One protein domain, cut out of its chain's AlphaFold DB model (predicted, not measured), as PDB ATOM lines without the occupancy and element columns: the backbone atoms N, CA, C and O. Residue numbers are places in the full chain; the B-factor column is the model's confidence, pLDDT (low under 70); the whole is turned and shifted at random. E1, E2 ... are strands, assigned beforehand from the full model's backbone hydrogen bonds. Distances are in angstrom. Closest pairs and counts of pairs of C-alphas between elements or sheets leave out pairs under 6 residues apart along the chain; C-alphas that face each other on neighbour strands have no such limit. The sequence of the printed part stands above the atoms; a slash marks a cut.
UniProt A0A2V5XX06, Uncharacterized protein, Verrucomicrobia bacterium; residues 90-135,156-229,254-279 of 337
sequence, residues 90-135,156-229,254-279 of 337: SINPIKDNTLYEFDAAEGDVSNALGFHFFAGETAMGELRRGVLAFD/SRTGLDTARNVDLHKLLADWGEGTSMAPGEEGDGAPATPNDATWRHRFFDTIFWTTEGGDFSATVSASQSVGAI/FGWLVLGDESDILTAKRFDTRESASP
ATOM      1  N   SER A  90      97.958  72.996 120.677       98.50
ATOM      2  CA  SER A  90      97.869  72.413 119.337       98.50
ATOM      3  C   SER A  90      97.432  73.526 118.394       98.50
ATOM      4  O   SER A  90      96.403  74.153 118.633       98.50
ATOM      5  N   ILE A  91      98.259  73.810 117.390       98.62
ATOM      6  CA  ILE A  91      98.180  75.004 116.547       98.62
ATOM      7  C   ILE A  91      98.125  74.547 115.084       98.62
ATOM      8  O   ILE A  91      98.983  73.778 114.647       98.62
ATOM      9  N   ASN A  92      97.122  74.995 114.333       98.50
ATOM     10  CA  ASN A  92      97.058  74.813 112.879       98.50
ATOM     11  C   ASN A  92      97.895  75.895 112.163       98.50
ATOM     12  O   ASN A  92      98.218  76.911 112.787       98.50
ATOM     13  N   PRO A  93      98.262  75.716 110.882       98.50
ATOM     14  CA  PRO A  93      98.937  76.763 110.125       98.50
ATOM     15  C   PRO A  93      98.125  78.062 110.095       98.50
ATOM     16  O   PRO A  93      96.893  78.045 110.106       98.50
ATOM     17  N   ILE A  94      98.832  79.187 110.039       98.25
ATOM     18  CA  ILE A  94      98.267  80.502 109.703       98.25
ATOM     19  C   ILE A  94      98.522  80.878 108.242       98.25
ATOM     20  O   ILE A  94      97.796  81.713 107.715       98.25
ATOM     21  N   LYS A  95      99.541  80.266 107.621       97.50
ATOM     22  CA  LYS A  95      99.830  80.298 106.185       97.50
ATOM     23  C   LYS A  95     100.371  78.934 105.757       97.50
ATOM     24  O   LYS A  95     101.199  78.373 106.486       97.50
ATOM     25  N   ASP A  96      99.977  78.444 104.592       98.69
ATOM     26  CA  ASP A  96     100.572  77.296 103.908       98.69
ATOM     27  C   ASP A  96     100.419  77.388 102.379       98.69
ATOM     28  O   ASP A  96      99.460  77.955 101.869       98.69
ATOM     29  N   ASN A  97     101.432  76.924 101.637       98.69
ATOM     30  CA  ASN A  97     101.489  77.022 100.171       98.69
ATOM     31  C   ASN A  97     102.513  76.020  99.587       98.69
ATOM     32  O   ASN A  97     103.321  75.440 100.318       98.69
ATOM     33  N   THR A  98     102.524  75.852  98.261       98.81
ATOM     34  CA  THR A  98     103.586  75.169  97.504       98.81
ATOM     35  C   THR A  98     104.342  76.156  96.622       98.81
ATOM     36  O   THR A  98     103.745  76.907  95.857       98.81
ATOM     37  N   LEU A  99     105.670  76.098  96.677       98.88
ATOM     38  CA  LEU A  99     106.558  76.727  95.709       98.88
ATOM     39  C   LEU A  99     106.751  75.739  94.547       98.88
ATOM     40  O   LEU A  99     107.395  74.700  94.710       98.88
ATOM     41  N   TYR A 100     106.155  76.051  93.398       98.88
ATOM     42  CA  TYR A 100     106.254  75.279  92.158       98.88
ATOM     43  C   TYR A 100     107.410  75.809  91.314       98.88
ATOM     44  O   TYR A 100     107.416  77.004  91.020       98.88
ATOM     45  N   GLU A 101     108.364  74.954  90.935       98.69
ATOM     46  CA  GLU A 101     109.506  75.346  90.099       98.69
ATOM     47  C   GLU A 101     109.087  76.134  88.850       98.69
ATOM     48  O   GLU A 101     108.098  75.816  88.192       98.69
ATOM     49  N   PHE A 102     109.832  77.199  88.551       98.38
ATOM     50  CA  PHE A 102     109.463  78.156  87.514       98.38
ATOM     51  C   PHE A 102     109.747  77.627  86.102       98.38
ATOM     52  O   PHE A 102     110.903  77.552  85.681       98.38
ATOM     53  N   ASP A 103     108.685  77.379  85.333       96.75
ATOM     54  CA  ASP A 103     108.756  77.244  83.878       96.75
ATOM     55  C   ASP A 103     108.417  78.571  83.168       96.75
ATOM     56  O   ASP A 103     107.539  79.333  83.574       96.75
ATOM     57  N   ALA A 104     109.107  78.849  82.060       96.62
ATOM     58  CA  ALA A 104     108.979  80.110  81.329       96.62
ATOM     59  C   ALA A 104     107.801  80.163  80.330       96.62
ATOM     60  O   ALA A 104     107.521  81.237  79.791       96.62
ATOM     61  N   ALA A 105     107.135  79.039  80.050       95.56
ATOM     62  CA  ALA A 105     105.916  78.969  79.244       95.56
ATOM     63  C   ALA A 105     104.638  78.969  80.105       95.56
ATOM     64  O   ALA A 105     103.605  79.443  79.628       95.56
ATOM     65  N   GLU A 106     104.709  78.485  81.348       94.06
ATOM     66  CA  GLU A 106     103.592  78.495  82.308       94.06
ATOM     67  C   GLU A 106     103.607  79.730  83.230       94.06
ATOM     68  O   GLU A 106     102.557  80.327  83.477       94.06
ATOM     69  N   GLY A 107     104.793  80.193  83.639       97.31
ATOM     70  CA  GLY A 107     104.993  81.390  84.457       97.31
ATOM     71  C   GLY A 107     105.140  81.097  85.954       97.31
ATOM     72  O   GLY A 107     105.485  79.997  86.372       97.31
ATOM     73  N   ASP A 108     104.906  82.112  86.788       98.50
ATOM     74  CA  ASP A 108     104.825  81.923  88.239       98.50
ATOM     75  C   ASP A 108     103.480  81.284  88.617       98.50
ATOM     76  O   ASP A 108     102.418  81.866  88.369       98.50
ATOM     77  N   VAL A 109     103.528  80.115  89.262       98.69
ATOM     78  CA  VAL A 109     102.352  79.412  89.794       98.69
ATOM     79  C   VAL A 109     102.481  79.141  91.302       98.69
ATOM     80  O   VAL A 109     103.579  79.118  91.864       98.69
ATOM     81  N   SER A 110     101.332  79.023  91.969       98.75
ATOM     82  CA  SER A 110     101.147  78.963  93.427       98.75
ATOM     83  C   SER A 110      99.852  78.199  93.765       98.75
ATOM     84  O   SER A 110      99.059  77.893  92.868       98.75
ATOM     85  N   ASN A 111      99.627  77.866  95.040       98.62
ATOM     86  CA  ASN A 111      98.425  77.171  95.514       98.62
ATOM     87  C   ASN A 111      98.039  77.563  96.958       98.62
ATOM     88  O   ASN A 111      97.972  76.718  97.846       98.62
ATOM     89  N   ALA A 112      97.804  78.857  97.190       97.81
ATOM     90  CA  ALA A 112      97.537  79.439  98.512       97.81
ATOM     91  C   ALA A 112      96.200  79.035  99.167       97.81
ATOM     92  O   ALA A 112      96.049  79.172 100.376       97.81
ATOM     93  N   LEU A 113      95.217  78.589  98.376       98.31
ATOM     94  CA  LEU A 113      93.879  78.174  98.827       98.31
ATOM     95  C   LEU A 113      93.529  76.737  98.396       98.31
ATOM     96  O   LEU A 113      92.353  76.373  98.334       98.31
ATOM     97  N   GLY A 114      94.533  75.941  98.021       98.06
ATOM     98  CA  GLY A 114      94.347  74.540  97.650       98.06
ATOM     99  C   GLY A 114      94.125  73.624  98.851       98.06
ATOM    100  O   GLY A 114      94.372  73.990  99.999       98.06
ATOM    101  N   PHE A 115      93.694  72.393  98.589       98.62
ATOM    102  CA  PHE A 115      93.577  71.354  99.613       98.62
ATOM    103  C   PHE A 115      94.905  70.624  99.872       98.62
ATOM    104  O   PHE A 115      94.999  69.827 100.813       98.62
ATOM    105  N   HIS A 116      95.935  70.877  99.057       98.69
ATOM    106  CA  HIS A 116      97.182  70.128  99.081       98.69
ATOM    107  C   HIS A 116      98.452  70.963  98.857       98.69
ATOM    108  O   HIS A 116      98.503  71.863  98.020       98.69
ATOM    109  N   PHE A 117      99.533  70.575  99.540       98.81
ATOM    110  CA  PHE A 117     100.882  71.078  99.277       98.81
ATOM    111  C   PHE A 117     101.880  69.951  98.975       98.81
ATOM    112  O   PHE A 117     101.642  68.791  99.311       98.81
ATOM    113  N   PHE A 118     102.995  70.267  98.312       98.88
ATOM    114  CA  PHE A 118     103.886  69.265  97.712       98.88
ATOM    115  C   PHE A 118     105.353  69.453  98.107       98.88
ATOM    116  O   PHE A 118     105.832  70.578  98.209       98.88
ATOM    117  N   ALA A 119     106.075  68.342  98.279       98.81
ATOM    118  CA  ALA A 119     107.515  68.329  98.536       98.81
ATOM    119  C   ALA A 119     108.221  67.216  97.734       98.81
ATOM    120  O   ALA A 119     107.841  66.046  97.846       98.81
ATOM    121  N   GLY A 120     109.257  67.564  96.963       98.62
ATOM    122  CA  GLY A 120     110.041  66.653  96.112       98.62
ATOM    123  C   GLY A 120     109.773  66.830  94.611       98.62
ATOM    124  O   GLY A 120     109.124  67.788  94.196       98.62
ATOM    125  N   GLU A 121     110.267  65.896  93.800       98.50
ATOM    126  CA  GLU A 121     110.299  65.982  92.333       98.50
ATOM    127  C   GLU A 121     109.126  65.232  91.666       98.50
ATOM    128  O   GLU A 121     108.757  64.115  92.058       98.50
ATOM    129  N   THR A 122     108.500  65.851  90.658       97.88
ATOM    130  CA  THR A 122     107.316  65.306  89.969       97.88
ATOM    131  C   THR A 122     107.641  64.103  89.067       97.88
ATOM    132  O   THR A 122     108.775  63.642  88.936       97.88
ATOM    133  N   ALA A 123     106.617  63.572  88.390       96.00
ATOM    134  CA  ALA A 123     106.789  62.596  87.313       96.00
ATOM    135  C   ALA A 123     107.450  63.180  86.045       96.00
ATOM    136  O   ALA A 123     107.815  62.416  85.152       96.00
ATOM    137  N   MET A 124     107.543  64.510  85.939       95.44
ATOM    138  CA  MET A 124     108.004  65.228  84.746       95.44
ATOM    139  C   MET A 124     109.372  65.901  84.946       95.44
ATOM    140  O   MET A 124     109.905  66.451  83.985       95.44
ATOM    141  N   GLY A 125     109.968  65.775  86.139       96.88
ATOM    142  CA  GLY A 125     111.291  66.316  86.467       96.88
ATOM    143  C   GLY A 125     111.270  67.758  86.965       96.88
ATOM    144  O   GLY A 125     112.196  68.505  86.675       96.88
ATOM    145  N   GLU A 126     110.196  68.156  87.652       97.62
ATOM    146  CA  GLU A 126     110.025  69.506  88.196       97.62
ATOM    147  C   GLU A 126     110.047  69.464  89.727       97.62
ATOM    148  O   GLU A 126     109.491  68.543  90.335       97.62
ATOM    149  N   LEU A 127     110.600  70.490  90.362       98.81
ATOM    150  CA  LEU A 127     110.661  70.586  91.817       98.81
ATOM    151  C   LEU A 127     109.392  71.209  92.421       98.81
ATOM    152  O   LEU A 127     108.711  72.054  91.822       98.81
ATOM    153  N   ARG A 128     109.067  70.769  93.642       98.75
ATOM    154  CA  ARG A 128     107.976  71.272  94.485       98.75
ATOM    155  C   ARG A 128     108.452  71.352  95.936       98.75
ATOM    156  O   ARG A 128     109.015  70.382  96.446       98.75
ATOM    157  N   ARG A 129     108.198  72.469  96.622       98.88
ATOM    158  CA  ARG A 129     108.535  72.657  98.050       98.88
ATOM    159  C   ARG A 129     107.345  73.213  98.822       98.88
ATOM    160  O   ARG A 129     106.749  74.196  98.393       98.88
ATOM    161  N   GLY A 130     107.027  72.636  99.976       98.81
ATOM    162  CA  GLY A 130     105.965  73.150 100.844       98.81
ATOM    163  C   GLY A 130     106.474  74.283 101.730       98.81
ATOM    164  O   GLY A 130     107.640  74.279 102.114       98.81
ATOM    165  N   VAL A 131     105.617  75.220 102.121       98.88
ATOM    166  CA  VAL A 131     105.917  76.213 103.169       98.88
ATOM    167  C   VAL A 131     104.771  76.269 104.178       98.88
ATOM    168  O   VAL A 131     103.613  76.216 103.782       98.88
ATOM    169  N   LEU A 132     105.089  76.327 105.477       98.81
ATOM    170  CA  LEU A 132     104.131  76.276 106.593       98.81
ATOM    171  C   LEU A 132     104.513  77.287 107.688       98.81
ATOM    172  O   LEU A 132     105.602  77.182 108.257       98.81
ATOM    173  N   ALA A 133     103.614  78.202 108.062       98.62
ATOM    174  CA  ALA A 133     103.807  79.143 109.176       98.62
ATOM    175  C   ALA A 133     102.742  78.976 110.273       98.62
ATOM    176  O   ALA A 133     101.591  78.659 109.987       98.62
ATOM    177  N   PHE A 134     103.109  79.232 111.534       98.81
ATOM    178  CA  PHE A 134     102.257  79.031 112.719       98.81
ATOM    179  C   PHE A 134     102.352  80.229 113.671       98.81
ATOM    180  O   PHE A 134     103.458  80.686 113.958       98.81
ATOM    181  N   ASP A 135     101.238  80.707 114.232       98.38
ATOM    182  CA  ASP A 135     101.282  81.733 115.286       98.38
ATOM    183  C   ASP A 135     101.655  81.117 116.645       98.38
ATOM    184  O   ASP A 135     100.806  80.630 117.395       98.38
ATOM    185  N   SER A 156      98.838  62.440 101.725       98.56
ATOM    186  CA  SER A 156      97.635  61.918 101.070       98.56
ATOM    187  C   SER A 156      97.876  61.308  99.686       98.56
ATOM    188  O   SER A 156      97.009  60.581  99.197       98.56
ATOM    189  N   ARG A 157      99.032  61.555  99.050       98.44
ATOM    190  CA  ARG A 157      99.394  60.962  97.748       98.44
ATOM    191  C   ARG A 157     100.909  60.961  97.508       98.44
ATOM    192  O   ARG A 157     101.588  61.947  97.769       98.44
ATOM    193  N   THR A 158     101.423  59.880  96.923       98.00
ATOM    194  CA  THR A 158     102.815  59.743  96.458       98.00
ATOM    195  C   THR A 158     102.849  59.058  95.088       98.00
ATOM    196  O   THR A 158     101.915  58.331  94.744       98.00
ATOM    197  N   GLY A 159     103.906  59.281  94.301       95.50
ATOM    198  CA  GLY A 159     104.192  58.488  93.096       95.50
ATOM    199  C   GLY A 159     104.824  57.124  93.407       95.50
ATOM    200  O   GLY A 159     104.631  56.165  92.661       95.50
ATOM    201  N   LEU A 160     105.552  57.033  94.524       95.69
ATOM    202  CA  LEU A 160     106.266  55.843  94.994       95.69
ATOM    203  C   LEU A 160     106.156  55.716  96.521       95.69
ATOM    204  O   LEU A 160     106.471  56.663  97.245       95.69
ATOM    205  N   ASP A 161     105.781  54.536  97.018       96.25
ATOM    206  CA  ASP A 161     105.722  54.230  98.461       96.25
ATOM    207  C   ASP A 161     107.113  54.002  99.092       96.25
ATOM    208  O   ASP A 161     107.234  53.847 100.310       96.25
ATOM    209  N   THR A 162     108.177  53.980  98.280       97.38
ATOM    210  CA  THR A 162     109.571  53.928  98.744       97.38
ATOM    211  C   THR A 162     109.850  55.103  99.674       97.38
ATOM    212  O   THR A 162     109.747  56.262  99.265       97.38
ATOM    213  N   ALA A 163     110.231  54.803 100.916       98.00
ATOM    214  CA  ALA A 163     110.495  55.823 101.916       98.00
ATOM    215  C   ALA A 163     111.710  56.684 101.532       98.00
ATOM    216  O   ALA A 163     112.812  56.167 101.342       98.00
ATOM    217  N   ARG A 164     111.491  57.997 101.428       98.12
ATOM    218  CA  ARG A 164     112.527  59.027 101.249       98.12
ATOM    219  C   ARG A 164     112.498  59.974 102.446       98.12
ATOM    220  O   ARG A 164     111.496  60.024 103.159       98.12
ATOM    221  N   ASN A 165     113.573  60.718 102.676       98.44
ATOM    222  CA  ASN A 165     113.540  61.769 103.688       98.44
ATOM    223  C   ASN A 165     112.696  62.954 103.199       98.44
ATOM    224  O   ASN A 165     112.720  63.302 102.020       98.44
ATOM    225  N   VAL A 166     111.956  63.553 104.125       98.88
ATOM    226  CA  VAL A 166     111.307  64.853 103.973       98.88
ATOM    227  C   VAL A 166     111.724  65.694 105.174       98.88
ATOM    228  O   VAL A 166     111.456  65.328 106.326       98.88
ATOM    229  N   ASP A 167     112.391  66.806 104.898       98.94
ATOM    230  CA  ASP A 167     113.119  67.599 105.881       98.94
ATOM    231  C   ASP A 167     112.451  68.965 106.077       98.94
ATOM    232  O   ASP A 167     112.028  69.629 105.132       98.94
ATOM    233  N   LEU A 168     112.348  69.398 107.331       98.94
ATOM    234  CA  LEU A 168     111.914  70.744 107.690       98.94
ATOM    235  C   LEU A 168     113.133  71.654 107.774       98.94
ATOM    236  O   LEU A 168     114.081  71.333 108.489       98.94
ATOM    237  N   HIS A 169     113.080  72.817 107.134       98.94
ATOM    238  CA  HIS A 169     114.121  73.842 107.198       98.94
ATOM    239  C   HIS A 169     113.515  75.179 107.620       98.94
ATOM    240  O   HIS A 169     112.520  75.614 107.047       98.94
ATOM    241  N   LYS A 170     114.087  75.858 108.622       98.75
ATOM    242  CA  LYS A 170     113.578  77.174 109.049       98.75
ATOM    243  C   LYS A 170     113.708  78.199 107.918       98.75
ATOM    244  O   LYS A 170     114.814  78.404 107.419       98.75
ATOM    245  N   LEU A 171     112.608  78.859 107.562       98.88
ATOM    246  CA  LEU A 171     112.601  79.968 106.605       98.88
ATOM    247  C   LEU A 171     113.282  81.206 107.207       98.88
ATOM    248  O   LEU A 171     113.187  81.464 108.409       98.88
ATOM    249  N   LEU A 172     113.999  81.953 106.367       98.56
ATOM    250  CA  LEU A 172     114.847  83.088 106.758       98.56
ATOM    251  C   LEU A 172     114.288  84.453 106.325       98.56
ATOM    252  O   LEU A 172     114.793  85.482 106.772       98.56
ATOM    253  N   ALA A 173     113.238  84.467 105.502       98.19
ATOM    254  CA  ALA A 173     112.498  85.662 105.109       98.19
ATOM    255  C   ALA A 173     110.986  85.398 105.147       98.19
ATOM    256  O   ALA A 173     110.542  84.284 104.862       98.19
ATOM    257  N   ASP A 174     110.195  86.427 105.471       98.38
ATOM    258  CA  ASP A 174     108.732  86.335 105.399       98.38
ATOM    259  C   ASP A 174     108.244  86.242 103.948       98.38
ATOM    260  O   ASP A 174     108.877  86.758 103.020       98.38
ATOM    261  N   TRP A 175     107.091  85.613 103.782       98.75
ATOM    262  CA  TRP A 175     106.484  85.241 102.511       98.75
ATOM    263  C   TRP A 175     104.965  85.369 102.596       98.75
ATOM    264  O   TRP A 175     104.397  85.345 103.687       98.75
ATOM    265  N   GLY A 176     104.292  85.526 101.467       98.44
ATOM    266  CA  GLY A 176     102.867  85.800 101.428       98.44
ATOM    267  C   GLY A 176     102.005  84.640 100.947       98.44
ATOM    268  O   GLY A 176     102.466  83.617 100.443       98.44
ATOM    269  N   GLU A 177     100.711  84.843 101.125       98.38
ATOM    270  CA  GLU A 177      99.645  83.935 100.740       98.38
ATOM    271  C   GLU A 177      98.560  84.782 100.072       98.38
ATOM    272  O   GLU A 177      98.061  85.738 100.677       98.38
ATOM    273  N   GLY A 178      98.290  84.529  98.796       98.00
ATOM    274  CA  GLY A 178      97.328  85.274  97.995       98.00
ATOM    275  C   GLY A 178      95.991  84.544  97.923       98.00
ATOM    276  O   GLY A 178      95.377  84.219  98.937       98.00
ATOM    277  N   THR A 179      95.514  84.327  96.703       98.44
ATOM    278  CA  THR A 179      94.242  83.662  96.399       98.44
ATOM    279  C   THR A 179      94.343  82.653  95.248       98.44
ATOM    280  O   THR A 179      93.323  82.273  94.666       98.44
ATOM    281  N   SER A 180      95.555  82.199  94.908       98.56
ATOM    282  CA  SER A 180      95.766  81.096  93.961       98.56
ATOM    283  C   SER A 180      95.153  79.791  94.481       98.56
ATOM    284  O   SER A 180      95.264  79.460  95.658       98.56
ATOM    285  N   MET A 181      94.501  79.035  93.597       98.31
ATOM    286  CA  MET A 181      93.872  77.752  93.921       98.31
ATOM    287  C   MET A 181      94.011  76.818  92.719       98.31
ATOM    288  O   MET A 181      93.408  77.052  91.668       98.31
ATOM    289  N   ALA A 182      94.837  75.788  92.863       98.06
ATOM    290  CA  ALA A 182      95.143  74.826  91.818       98.06
ATOM    291  C   ALA A 182      93.928  73.928  91.504       98.06
ATOM    292  O   ALA A 182      93.164  73.568  92.402       98.06
ATOM    293  N   PRO A 183      93.706  73.546  90.234       96.50
ATOM    294  CA  PRO A 183      92.601  72.675  89.866       96.50
ATOM    295  C   PRO A 183      92.938  71.185  90.052       96.50
ATOM    296  O   PRO A 183      94.074  70.737  89.882       96.50
ATOM    297  N   GLY A 184      91.901  70.376  90.281       96.25
ATOM    298  CA  GLY A 184      91.970  68.918  90.162       96.25
ATOM    299  C   GLY A 184      92.781  68.240  91.265       96.25
ATOM    300  O   GLY A 184      92.271  68.027  92.356       96.25
ATOM    301  N   GLU A 185      94.010  67.833  90.947       96.56
ATOM    302  CA  GLU A 185      94.913  67.113  91.864       96.56
ATOM    303  C   GLU A 185      96.089  67.979  92.350       96.56
ATOM    304  O   GLU A 185      96.951  67.472  93.068       96.56
ATOM    305  N   GLU A 186      96.099  69.264  91.971       98.12
ATOM    306  CA  GLU A 186      96.917  70.369  92.507       98.12
ATOM    307  C   GLU A 186      98.444  70.328  92.257       98.12
ATOM    308  O   GLU A 186      99.142  71.297  92.553       98.12
ATOM    309  N   GLY A 187      98.974  69.263  91.645       96.56
ATOM    310  CA  GLY A 187     100.418  69.085  91.390       96.56
ATOM    311  C   GLY A 187     101.060  70.065  90.393       96.56
ATOM    312  O   GLY A 187     102.282  70.235  90.417       96.56
ATOM    313  N   ASP A 188     100.242  70.744  89.586       95.81
ATOM    314  CA  ASP A 188     100.663  71.684  88.533       95.81
ATOM    315  C   ASP A 188     100.417  73.162  88.935       95.81
ATOM    316  O   ASP A 188     100.800  74.085  88.225       95.81
ATOM    317  N   GLY A 189      99.788  73.404  90.095       98.12
ATOM    318  CA  GLY A 189      99.528  74.748  90.624       98.12
ATOM    319  C   GLY A 189      98.405  75.519  89.915       98.12
ATOM    320  O   GLY A 189      97.620  74.977  89.135       98.12
ATOM    321  N   ALA A 190      98.301  76.812  90.223       98.56
ATOM    322  CA  ALA A 190      97.515  77.799  89.483       98.56
ATOM    323  C   ALA A 190      98.327  79.091  89.290       98.56
ATOM    324  O   ALA A 190      99.202  79.371  90.109       98.56
ATOM    325  N   PRO A 191      98.029  79.916  88.262       98.56
ATOM    326  CA  PRO A 191      98.681  81.209  88.064       98.56
ATOM    327  C   PRO A 191      98.713  82.047  89.344       98.56
ATOM    328  O   PRO A 191      97.680  82.225  89.996       98.56
ATOM    329  N   ALA A 192      99.898  82.545  89.699       98.75
ATOM    330  CA  ALA A 192     100.096  83.297  90.927       98.75
ATOM    331  C   ALA A 192      99.272  84.596  90.946       98.75
ATOM    332  O   ALA A 192      99.067  85.277  89.937       98.75
ATOM    333  N   THR A 193      98.801  84.937  92.136       98.69
ATOM    334  CA  THR A 193      98.001  86.120  92.450       98.69
ATOM    335  C   THR A 193      98.795  87.053  93.368       98.69
ATOM    336  O   THR A 193      99.728  86.605  94.038       98.69
ATOM    337  N   PRO A 194      98.485  88.362  93.421       98.62
ATOM    338  CA  PRO A 194      99.206  89.279  94.296       98.62
ATOM    339  C   PRO A 194      99.227  88.794  95.751       98.62
ATOM    340  O   PRO A 194      98.210  88.335  96.266       98.62
ATOM    341  N   ASN A 195     100.380  88.955  96.403       98.38
ATOM    342  CA  ASN A 195     100.740  88.400  97.711       98.38
ATOM    343  C   ASN A 195     101.141  86.910  97.728       98.38
ATOM    344  O   ASN A 195     101.659  86.496  98.751       98.38
ATOM    345  N   ASP A 196     101.002  86.113  96.665       98.81
ATOM    346  CA  ASP A 196     101.442  84.703  96.696       98.81
ATOM    347  C   ASP A 196     102.961  84.530  96.869       98.81
ATOM    348  O   ASP A 196     103.763  85.297  96.329       98.81
ATOM    349  N   ALA A 197     103.365  83.462  97.557       98.81
ATOM    350  CA  ALA A 197     104.707  82.905  97.435       98.81
ATOM    351  C   ALA A 197     104.787  81.963  96.221       98.81
ATOM    352  O   ALA A 197     103.883  81.176  95.960       98.81
ATOM    353  N   THR A 198     105.891  82.031  95.489       98.88
ATOM    354  CA  THR A 198     106.201  81.224  94.302       98.88
ATOM    355  C   THR A 198     107.659  80.760  94.404       98.88
ATOM    356  O   THR A 198     108.375  81.123  95.343       98.88
ATOM    357  N   TRP A 199     108.157  79.993  93.435       98.81
ATOM    358  CA  TRP A 199     109.585  79.650  93.386       98.81
ATOM    359  C   TRP A 199     110.504  80.875  93.337       98.81
ATOM    360  O   TRP A 199     111.593  80.852  93.901       98.81
ATOM    361  N   ARG A 200     110.066  81.973  92.715       98.69
ATOM    362  CA  ARG A 200     110.884  83.185  92.541       98.69
ATOM    363  C   ARG A 200     110.510  84.290  93.518       98.69
ATOM    364  O   ARG A 200     111.380  85.007  94.010       98.69
ATOM    365  N   HIS A 201     109.224  84.410  93.827       98.88
ATOM    366  CA  HIS A 201     108.670  85.481  94.639       98.88
ATOM    367  C   HIS A 201     108.365  85.004  96.057       98.88
ATOM    368  O   HIS A 201     107.710  83.987  96.248       98.88
ATOM    369  N   ARG A 202     108.755  85.785  97.066       98.50
ATOM    370  CA  ARG A 202     108.203  85.644  98.422       98.50
ATOM    371  C   ARG A 202     106.923  86.463  98.602       98.50
ATOM    372  O   ARG A 202     106.101  86.103  99.429       98.50
ATOM    373  N   PHE A 203     106.739  87.519  97.803       98.81
ATOM    374  CA  PHE A 203     105.459  88.212  97.617       98.81
ATOM    375  C   PHE A 203     105.292  88.581  96.134       98.81
ATOM    376  O   PHE A 203     105.892  89.546  95.650       98.81
ATOM    377  N   PHE A 204     104.499  87.806  95.399       98.75
ATOM    378  CA  PHE A 204     104.184  88.049  93.992       98.75
ATOM    379  C   PHE A 204     103.392  89.361  93.829       98.75
ATOM    380  O   PHE A 204     102.559  89.694  94.671       98.75
ATOM    381  N   ASP A 205     103.618  90.178  92.802       97.44
ATOM    382  CA  ASP A 205     104.581  90.099  91.689       97.44
ATOM    383  C   ASP A 205     105.825  90.993  91.904       97.44
ATOM    384  O   ASP A 205     106.490  91.397  90.952       97.44
ATOM    385  N   THR A 206     106.134  91.358  93.159       97.31
ATOM    386  CA  THR A 206     107.036  92.492  93.461       97.31
ATOM    387  C   THR A 206     108.270  92.170  94.301       97.31
ATOM    388  O   THR A 206     109.258  92.899  94.205       97.31
ATOM    389  N   ILE A 207     108.252  91.122  95.133       98.62
ATOM    390  CA  ILE A 207     109.349  90.824  96.064       98.62
ATOM    391  C   ILE A 207     109.848  89.394  95.873       98.62
ATOM    392  O   ILE A 207     109.148  88.425  96.170       98.62
ATOM    393  N   PHE A 208     111.097  89.284  95.431       98.69
ATOM    394  CA  PHE A 208     111.805  88.027  95.214       98.69
ATOM    395  C   PHE A 208     112.339  87.408  96.515       98.69
ATOM    396  O   PHE A 208     112.524  88.099  97.525       98.69
ATOM    397  N   TRP A 209     112.608  86.104  96.466       98.62
ATOM    398  CA  TRP A 209     113.580  85.455  97.348       98.62
ATOM    399  C   TRP A 209     115.012  85.892  96.992       98.62
ATOM    400  O   TRP A 209     115.265  86.414  95.906       98.62
ATOM    401  N   THR A 210     115.969  85.655  97.886       98.44
ATOM    402  CA  THR A 210     117.407  85.789  97.587       98.44
ATOM    403  C   THR A 210     117.910  84.590  96.778       98.44
ATOM    404  O   THR A 210     118.762  84.746  95.904       98.44
ATOM    405  N   THR A 211     117.356  83.404  97.049       97.06
ATOM    406  CA  THR A 211     117.577  82.149  96.321       97.06
ATOM    407  C   THR A 211     116.239  81.601  95.831       97.06
ATOM    408  O   THR A 211     115.290  81.498  96.608       97.06
ATOM    409  N   GLU A 212     116.144  81.232  94.553       98.06
ATOM    410  CA  GLU A 212     114.923  80.614  94.023       98.06
ATOM    411  C   GLU A 212     114.639  79.252  94.693       98.06
ATOM    412  O   GLU A 212     115.544  78.509  95.083       98.06
ATOM    413  N   GLY A 213     113.355  78.958  94.888       98.06
ATOM    414  CA  GLY A 213     112.859  77.857  95.707       98.06
ATOM    415  C   GLY A 213     112.927  78.104  97.222       98.06
ATOM    416  O   GLY A 213     112.758  77.150  97.984       98.06
ATOM    417  N   GLY A 214     113.150  79.347  97.662       97.88
ATOM    418  CA  GLY A 214     112.989  79.791  99.051       97.88
ATOM    419  C   GLY A 214     114.293  80.099  99.794       97.88
ATOM    420  O   GLY A 214     115.284  79.383  99.677       97.88
ATOM    421  N   ASP A 215     114.270  81.130 100.646       98.50
ATOM    422  CA  ASP A 215     115.381  81.450 101.553       98.50
ATOM    423  C   ASP A 215     115.244  80.661 102.867       98.50
ATOM    424  O   ASP A 215     114.452  81.028 103.740       98.50
ATOM    425  N   PHE A 216     116.019  79.583 103.035       98.62
ATOM    426  CA  PHE A 216     115.938  78.699 104.206       98.62
ATOM    427  C   PHE A 216     117.295  78.339 104.837       98.62
ATOM    428  O   PHE A 216     118.364  78.433 104.238       98.62
ATOM    429  N   SER A 217     117.244  77.919 106.102       98.44
ATOM    430  CA  SER A 217     118.380  77.463 106.903       98.44
ATOM    431  C   SER A 217     118.937  76.132 106.397       98.44
ATOM    432  O   SER A 217     118.236  75.123 106.421       98.44
ATOM    433  N   ALA A 218     120.233  76.079 106.075       97.56
ATOM    434  CA  ALA A 218     120.935  74.825 105.771       97.56
ATOM    435  C   ALA A 218     120.961  73.825 106.952       97.56
ATOM    436  O   ALA A 218     121.143  72.627 106.746       97.56
ATOM    437  N   THR A 219     120.750  74.285 108.191       98.56
ATOM    438  CA  THR A 219     120.500  73.392 109.333       98.56
ATOM    439  C   THR A 219     119.077  72.848 109.247       98.56
ATOM    440  O   THR A 219     118.123  73.616 109.390       98.56
ATOM    441  N   VAL A 220     118.954  71.529 109.065       98.88
ATOM    442  CA  VAL A 220     117.690  70.778 109.134       98.88
ATOM    443  C   VAL A 220     117.064  70.936 110.523       98.88
ATOM    444  O   VAL A 220     117.667  70.586 111.542       98.88
ATOM    445  N   SER A 221     115.830  71.428 110.569       98.88
ATOM    446  CA  SER A 221     115.019  71.531 111.781       98.88
ATOM    447  C   SER A 221     114.530  70.157 112.241       98.88
ATOM    448  O   SER A 221     114.619  69.852 113.428       98.88
ATOM    449  N   ALA A 222     114.062  69.292 111.340       98.88
ATOM    450  CA  ALA A 222     113.823  67.866 111.601       98.88
ATOM    451  C   ALA A 222     113.729  67.083 110.287       98.88
ATOM    452  O   ALA A 222     113.313  67.643 109.283       98.88
ATOM    453  N   SER A 223     114.037  65.788 110.322       98.75
ATOM    454  CA  SER A 223     113.897  64.865 109.190       98.75
ATOM    455  C   SER A 223     112.902  63.756 109.539       98.75
ATOM    456  O   SER A 223     112.819  63.352 110.703       98.75
ATOM    457  N   GLN A 224     112.151  63.265 108.552       98.81
ATOM    458  CA  GLN A 224     111.279  62.094 108.677       98.81
ATOM    459  C   GLN A 224     111.335  61.253 107.399       98.81
ATOM    460  O   GLN A 224     111.362  61.788 106.295       98.81
ATOM    461  N   SER A 225     111.308  59.929 107.551       98.50
ATOM    462  CA  SER A 225     111.254  58.974 106.447       98.50
ATOM    463  C   SER A 225     109.796  58.752 106.027       98.50
ATOM    464  O   SER A 225     109.022  58.118 106.743       98.50
ATOM    465  N   VAL A 226     109.406  59.315 104.882       98.75
ATOM    466  CA  VAL A 226     108.031  59.324 104.361       98.75
ATOM    467  C   VAL A 226     107.924  58.369 103.172       98.75
ATOM    468  O   VAL A 226     108.536  58.596 102.126       98.75
ATOM    469  N   GLY A 227     107.151  57.292 103.338       98.31
ATOM    470  CA  GLY A 227     106.924  56.248 102.332       98.31
ATOM    471  C   GLY A 227     105.489  56.238 101.814       98.31
ATOM    472  O   GLY A 227     105.089  57.150 101.094       98.31
ATOM    473  N   ALA A 228     104.726  55.206 102.183       98.25
ATOM    474  CA  ALA A 228     103.323  55.036 101.801       98.25
ATOM    475  C   ALA A 228     102.379  56.074 102.438       98.25
ATOM    476  O   ALA A 228     102.710  56.697 103.450       98.25
ATOM    477  N   ILE A 229     101.189  56.236 101.850       98.69
ATOM    478  CA  ILE A 229     100.123  57.162 102.289       98.69
ATOM    479  C   ILE A 229      99.794  56.982 103.783       98.69
ATOM    480  O   ILE A 229      99.578  55.862 104.250       98.69
ATOM    481  N   PHE A 254     108.940  83.018 110.425       98.69
ATOM    482  CA  PHE A 254     108.512  82.776 109.040       98.69
ATOM    483  C   PHE A 254     108.104  81.315 108.780       98.69
ATOM    484  O   PHE A 254     107.746  80.963 107.658       98.69
ATOM    485  N   GLY A 255     108.134  80.462 109.811       98.75
ATOM    486  CA  GLY A 255     107.789  79.047 109.704       98.75
ATOM    487  C   GLY A 255     108.891  78.154 109.115       98.75
ATOM    488  O   GLY A 255     110.084  78.475 109.163       98.75
ATOM    489  N   TRP A 256     108.484  77.002 108.584       98.94
ATOM    490  CA  TRP A 256     109.369  76.015 107.961       98.94
ATOM    491  C   TRP A 256     109.024  75.802 106.485       98.94
ATOM    492  O   TRP A 256     107.854  75.741 106.110       98.94
ATOM    493  N   LEU A 257     110.061  75.609 105.676       98.94
ATOM    494  CA  LEU A 257     109.985  74.976 104.367       98.94
ATOM    495  C   LEU A 257     110.027  73.452 104.551       98.94
ATOM    496  O   LEU A 257     110.768  72.947 105.396       98.94
ATOM    497  N   VAL A 258     109.228  72.736 103.764       98.94
ATOM    498  CA  VAL A 258     109.133  71.276 103.708       98.94
ATOM    499  C   VAL A 258     109.819  70.820 102.421       98.94
ATOM    500  O   VAL A 258     109.259  70.942 101.330       98.94
ATOM    501  N   LEU A 259     111.053  70.339 102.559       98.88
ATOM    502  CA  LEU A 259     111.915  69.907 101.465       98.88
ATOM    503  C   LEU A 259     111.764  68.396 101.264       98.88
ATOM    504  O   LEU A 259     111.886  67.626 102.217       98.88
ATOM    505  N   GLY A 260     111.468  67.973 100.038       98.62
ATOM    506  CA  GLY A 260     111.439  66.557  99.676       98.62
ATOM    507  C   GLY A 260     112.793  66.068  99.170       98.62
ATOM    508  O   GLY A 260     113.790  66.785  99.197       98.62
ATOM    509  N   ASP A 261     112.810  64.845  98.655       98.31
ATOM    510  CA  ASP A 261     113.936  64.350  97.870       98.31
ATOM    511  C   ASP A 261     113.872  64.950  96.456       98.31
ATOM    512  O   ASP A 261     112.937  64.678  95.708       98.31
ATOM    513  N   GLU A 262     114.843  65.796  96.124       98.00
ATOM    514  CA  GLU A 262     114.974  66.505  94.841       98.00
ATOM    515  C   GLU A 262     116.145  65.936  94.008       98.00
ATOM    516  O   GLU A 262     116.883  66.677  93.361       98.00
ATOM    517  N   SER A 263     116.396  64.622  94.115       96.44
ATOM    518  CA  SER A 263     117.507  63.929  93.436       96.44
ATOM    519  C   SER A 263     117.097  62.748  92.543       96.44
ATOM    520  O   SER A 263     117.959  62.119  91.930       96.44
ATOM    521  N   ASP A 264     115.797  62.458  92.459       94.62
ATOM    522  CA  ASP A 264     115.182  61.397  91.657       94.62
ATOM    523  C   ASP A 264     113.743  61.814  91.288       94.62
ATOM    524  O   ASP A 264     112.964  62.186  92.167       94.62
ATOM    525  N   ILE A 265     113.323  61.617  90.033       96.69
ATOM    526  CA  ILE A 265     111.912  61.769  89.625       96.69
ATOM    527  C   ILE A 265     110.956  60.870  90.437       96.69
ATOM    528  O   ILE A 265     111.334  59.810  90.945       96.69
ATOM    529  N   LEU A 266     109.668  61.240  90.471       96.94
ATOM    530  CA  LEU A 266     108.578  60.522  91.164       96.94
ATOM    531  C   LEU A 266     108.713  60.441  92.700       96.94
ATOM    532  O   LEU A 266     107.951  59.712  93.349       96.94
ATOM    533  N   THR A 267     109.628  61.195  93.309       98.38
ATOM    534  CA  THR A 267     109.762  61.287  94.771       98.38
ATOM    535  C   THR A 267     108.643  62.091  95.428       98.38
ATOM    536  O   THR A 267     108.369  61.836  96.607       98.38
ATOM    537  N   ALA A 268     107.995  63.011  94.697       98.38
ATOM    538  CA  ALA A 268     107.030  63.971  95.230       98.38
ATOM    539  C   ALA A 268     106.003  63.356  96.197       98.38
ATOM    540  O   ALA A 268     105.301  62.382  95.894       98.38
ATOM    541  N   LYS A 269     105.906  63.979  97.372       98.75
ATOM    542  CA  LYS A 269     104.934  63.692  98.426       98.75
ATOM    543  C   LYS A 269     103.926  64.831  98.486       98.75
ATOM    544  O   LYS A 269     104.314  65.990  98.621       98.75
ATOM    545  N   ARG A 270     102.640  64.494  98.396       98.81
ATOM    546  CA  ARG A 270     101.530  65.419  98.614       98.81
ATOM    547  C   ARG A 270     101.065  65.328 100.056       98.81
ATOM    548  O   ARG A 270     100.739  64.242 100.536       98.81
ATOM    549  N   PHE A 271     100.990  66.474 100.703       98.88
ATOM    550  CA  PHE A 271     100.462  66.659 102.040       98.88
ATOM    551  C   PHE A 271      99.186  67.499 101.996       98.88
ATOM    552  O   PHE A 271      98.897  68.178 101.014       98.88
ATOM    553  N   ASP A 272      98.417  67.428 103.069       98.88
ATOM    554  CA  ASP A 272      97.147  68.129 103.241       98.88
ATOM    555  C   ASP A 272      97.368  69.524 103.878       98.88
ATOM    556  O   ASP A 272      98.160  69.650 104.815       98.88
ATOM    557  N   THR A 273      96.705  70.568 103.356       98.62
ATOM    558  CA  THR A 273      96.744  71.983 103.828       98.62
ATOM    559  C   THR A 273      95.773  72.240 104.987       98.62
ATOM    560  O   THR A 273      95.048  71.327 105.396       98.62
ATOM    561  N   ARG A 274      95.696  73.470 105.529       97.75
ATOM    562  CA  ARG A 274      94.692  73.794 106.570       97.75
ATOM    563  C   ARG A 274      93.238  73.777 106.052       97.75
ATOM    564  O   ARG A 274      92.324  73.606 106.855       97.75
ATOM    565  N   GLU A 275      93.029  73.901 104.741       98.06
ATOM    566  CA  GLU A 275      91.728  73.883 104.046       98.06
ATOM    567  C   GLU A 275      91.108  72.479 103.975       98.06
ATOM    568  O   GLU A 275      89.895  72.321 103.806       98.06
ATOM    569  N   SER A 276      91.939  71.442 104.067       97.88
ATOM    570  CA  SER A 276      91.549  70.054 103.821       97.88
ATOM    571  C   SER A 276      91.091  69.309 105.083       97.88
ATOM    572  O   SER A 276      91.213  69.778 106.213       97.88
ATOM    573  N   ALA A 277      90.505  68.121 104.904       96.81
ATOM    574  CA  ALA A 277      89.826  67.387 105.979       96.81
ATOM    575  C   ALA A 277      90.757  66.760 107.043       96.81
ATOM    576  O   ALA A 277      90.259  66.231 108.038       96.81
ATOM    577  N   SER A 278      92.080  66.794 106.842       97.50
ATOM    578  CA  SER A 278      93.097  66.278 107.777       97.50
ATOM    579  C   SER A 278      94.248  67.286 107.949       97.50
ATOM    580  O   SER A 278      95.388  66.975 107.595       97.50
ATOM    581  N   PRO A 279      93.965  68.500 108.457       98.19
ATOM    582  CA  PRO A 279      94.886  69.626 108.368       98.19
ATOM    583  C   PRO A 279      96.129  69.450 109.258       98.19
ATOM    584  O   PRO A 279      96.063  68.754 110.281       98.19
TER     585      PRO A 279
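Overview. This is residues 90 to 135, 156 to 229 and 254 to 279 of the 337 residues of an uncharacterized protein of Verrucomicrobia bacterium (UniProt A0A2V5XX06). Little regular structure: one strongly twisted antiparallel sheet branches at E3, with long loops beyond its E1 edge. The 146 printed residues, 52 of them in named elements, have nine named strands, E1 to E9 along the chain, and no named helix: all strand. The whole is compact, radius of gyration of the C-alphas 13.7 A, spanning 39 by 35 by 31 A.

Arrangement. E3, residues 127 to 133, has E1, 95 to 100, on one side; N 99 and O 129, 2.8 A, are within hydrogen-bond range. On the other side are its hairpin partner E2, 116 to 121, with N 120 and O 128 at 2.9 A, and E8, 256 to 259.

Along the chain. E9, 269 to 272, neighbours E2 and E4, 156 to 158; E5, 164 to 171, neighbours E8 and E7, 216 to 226. E6, 201 to 203, pairs with no named strand. C-alpha 95 is at (99.830, 80.298, 106.185), C-alpha 272 at (97.147, 68.129, 103.241).

Size, cuts and confidence. Cuts after residues 135 and 229 leave C-alpha gaps of 24.7 A and 27.8 A. Long links follow E1, E5 and E6. No printed residue is under 70 in pLDDT.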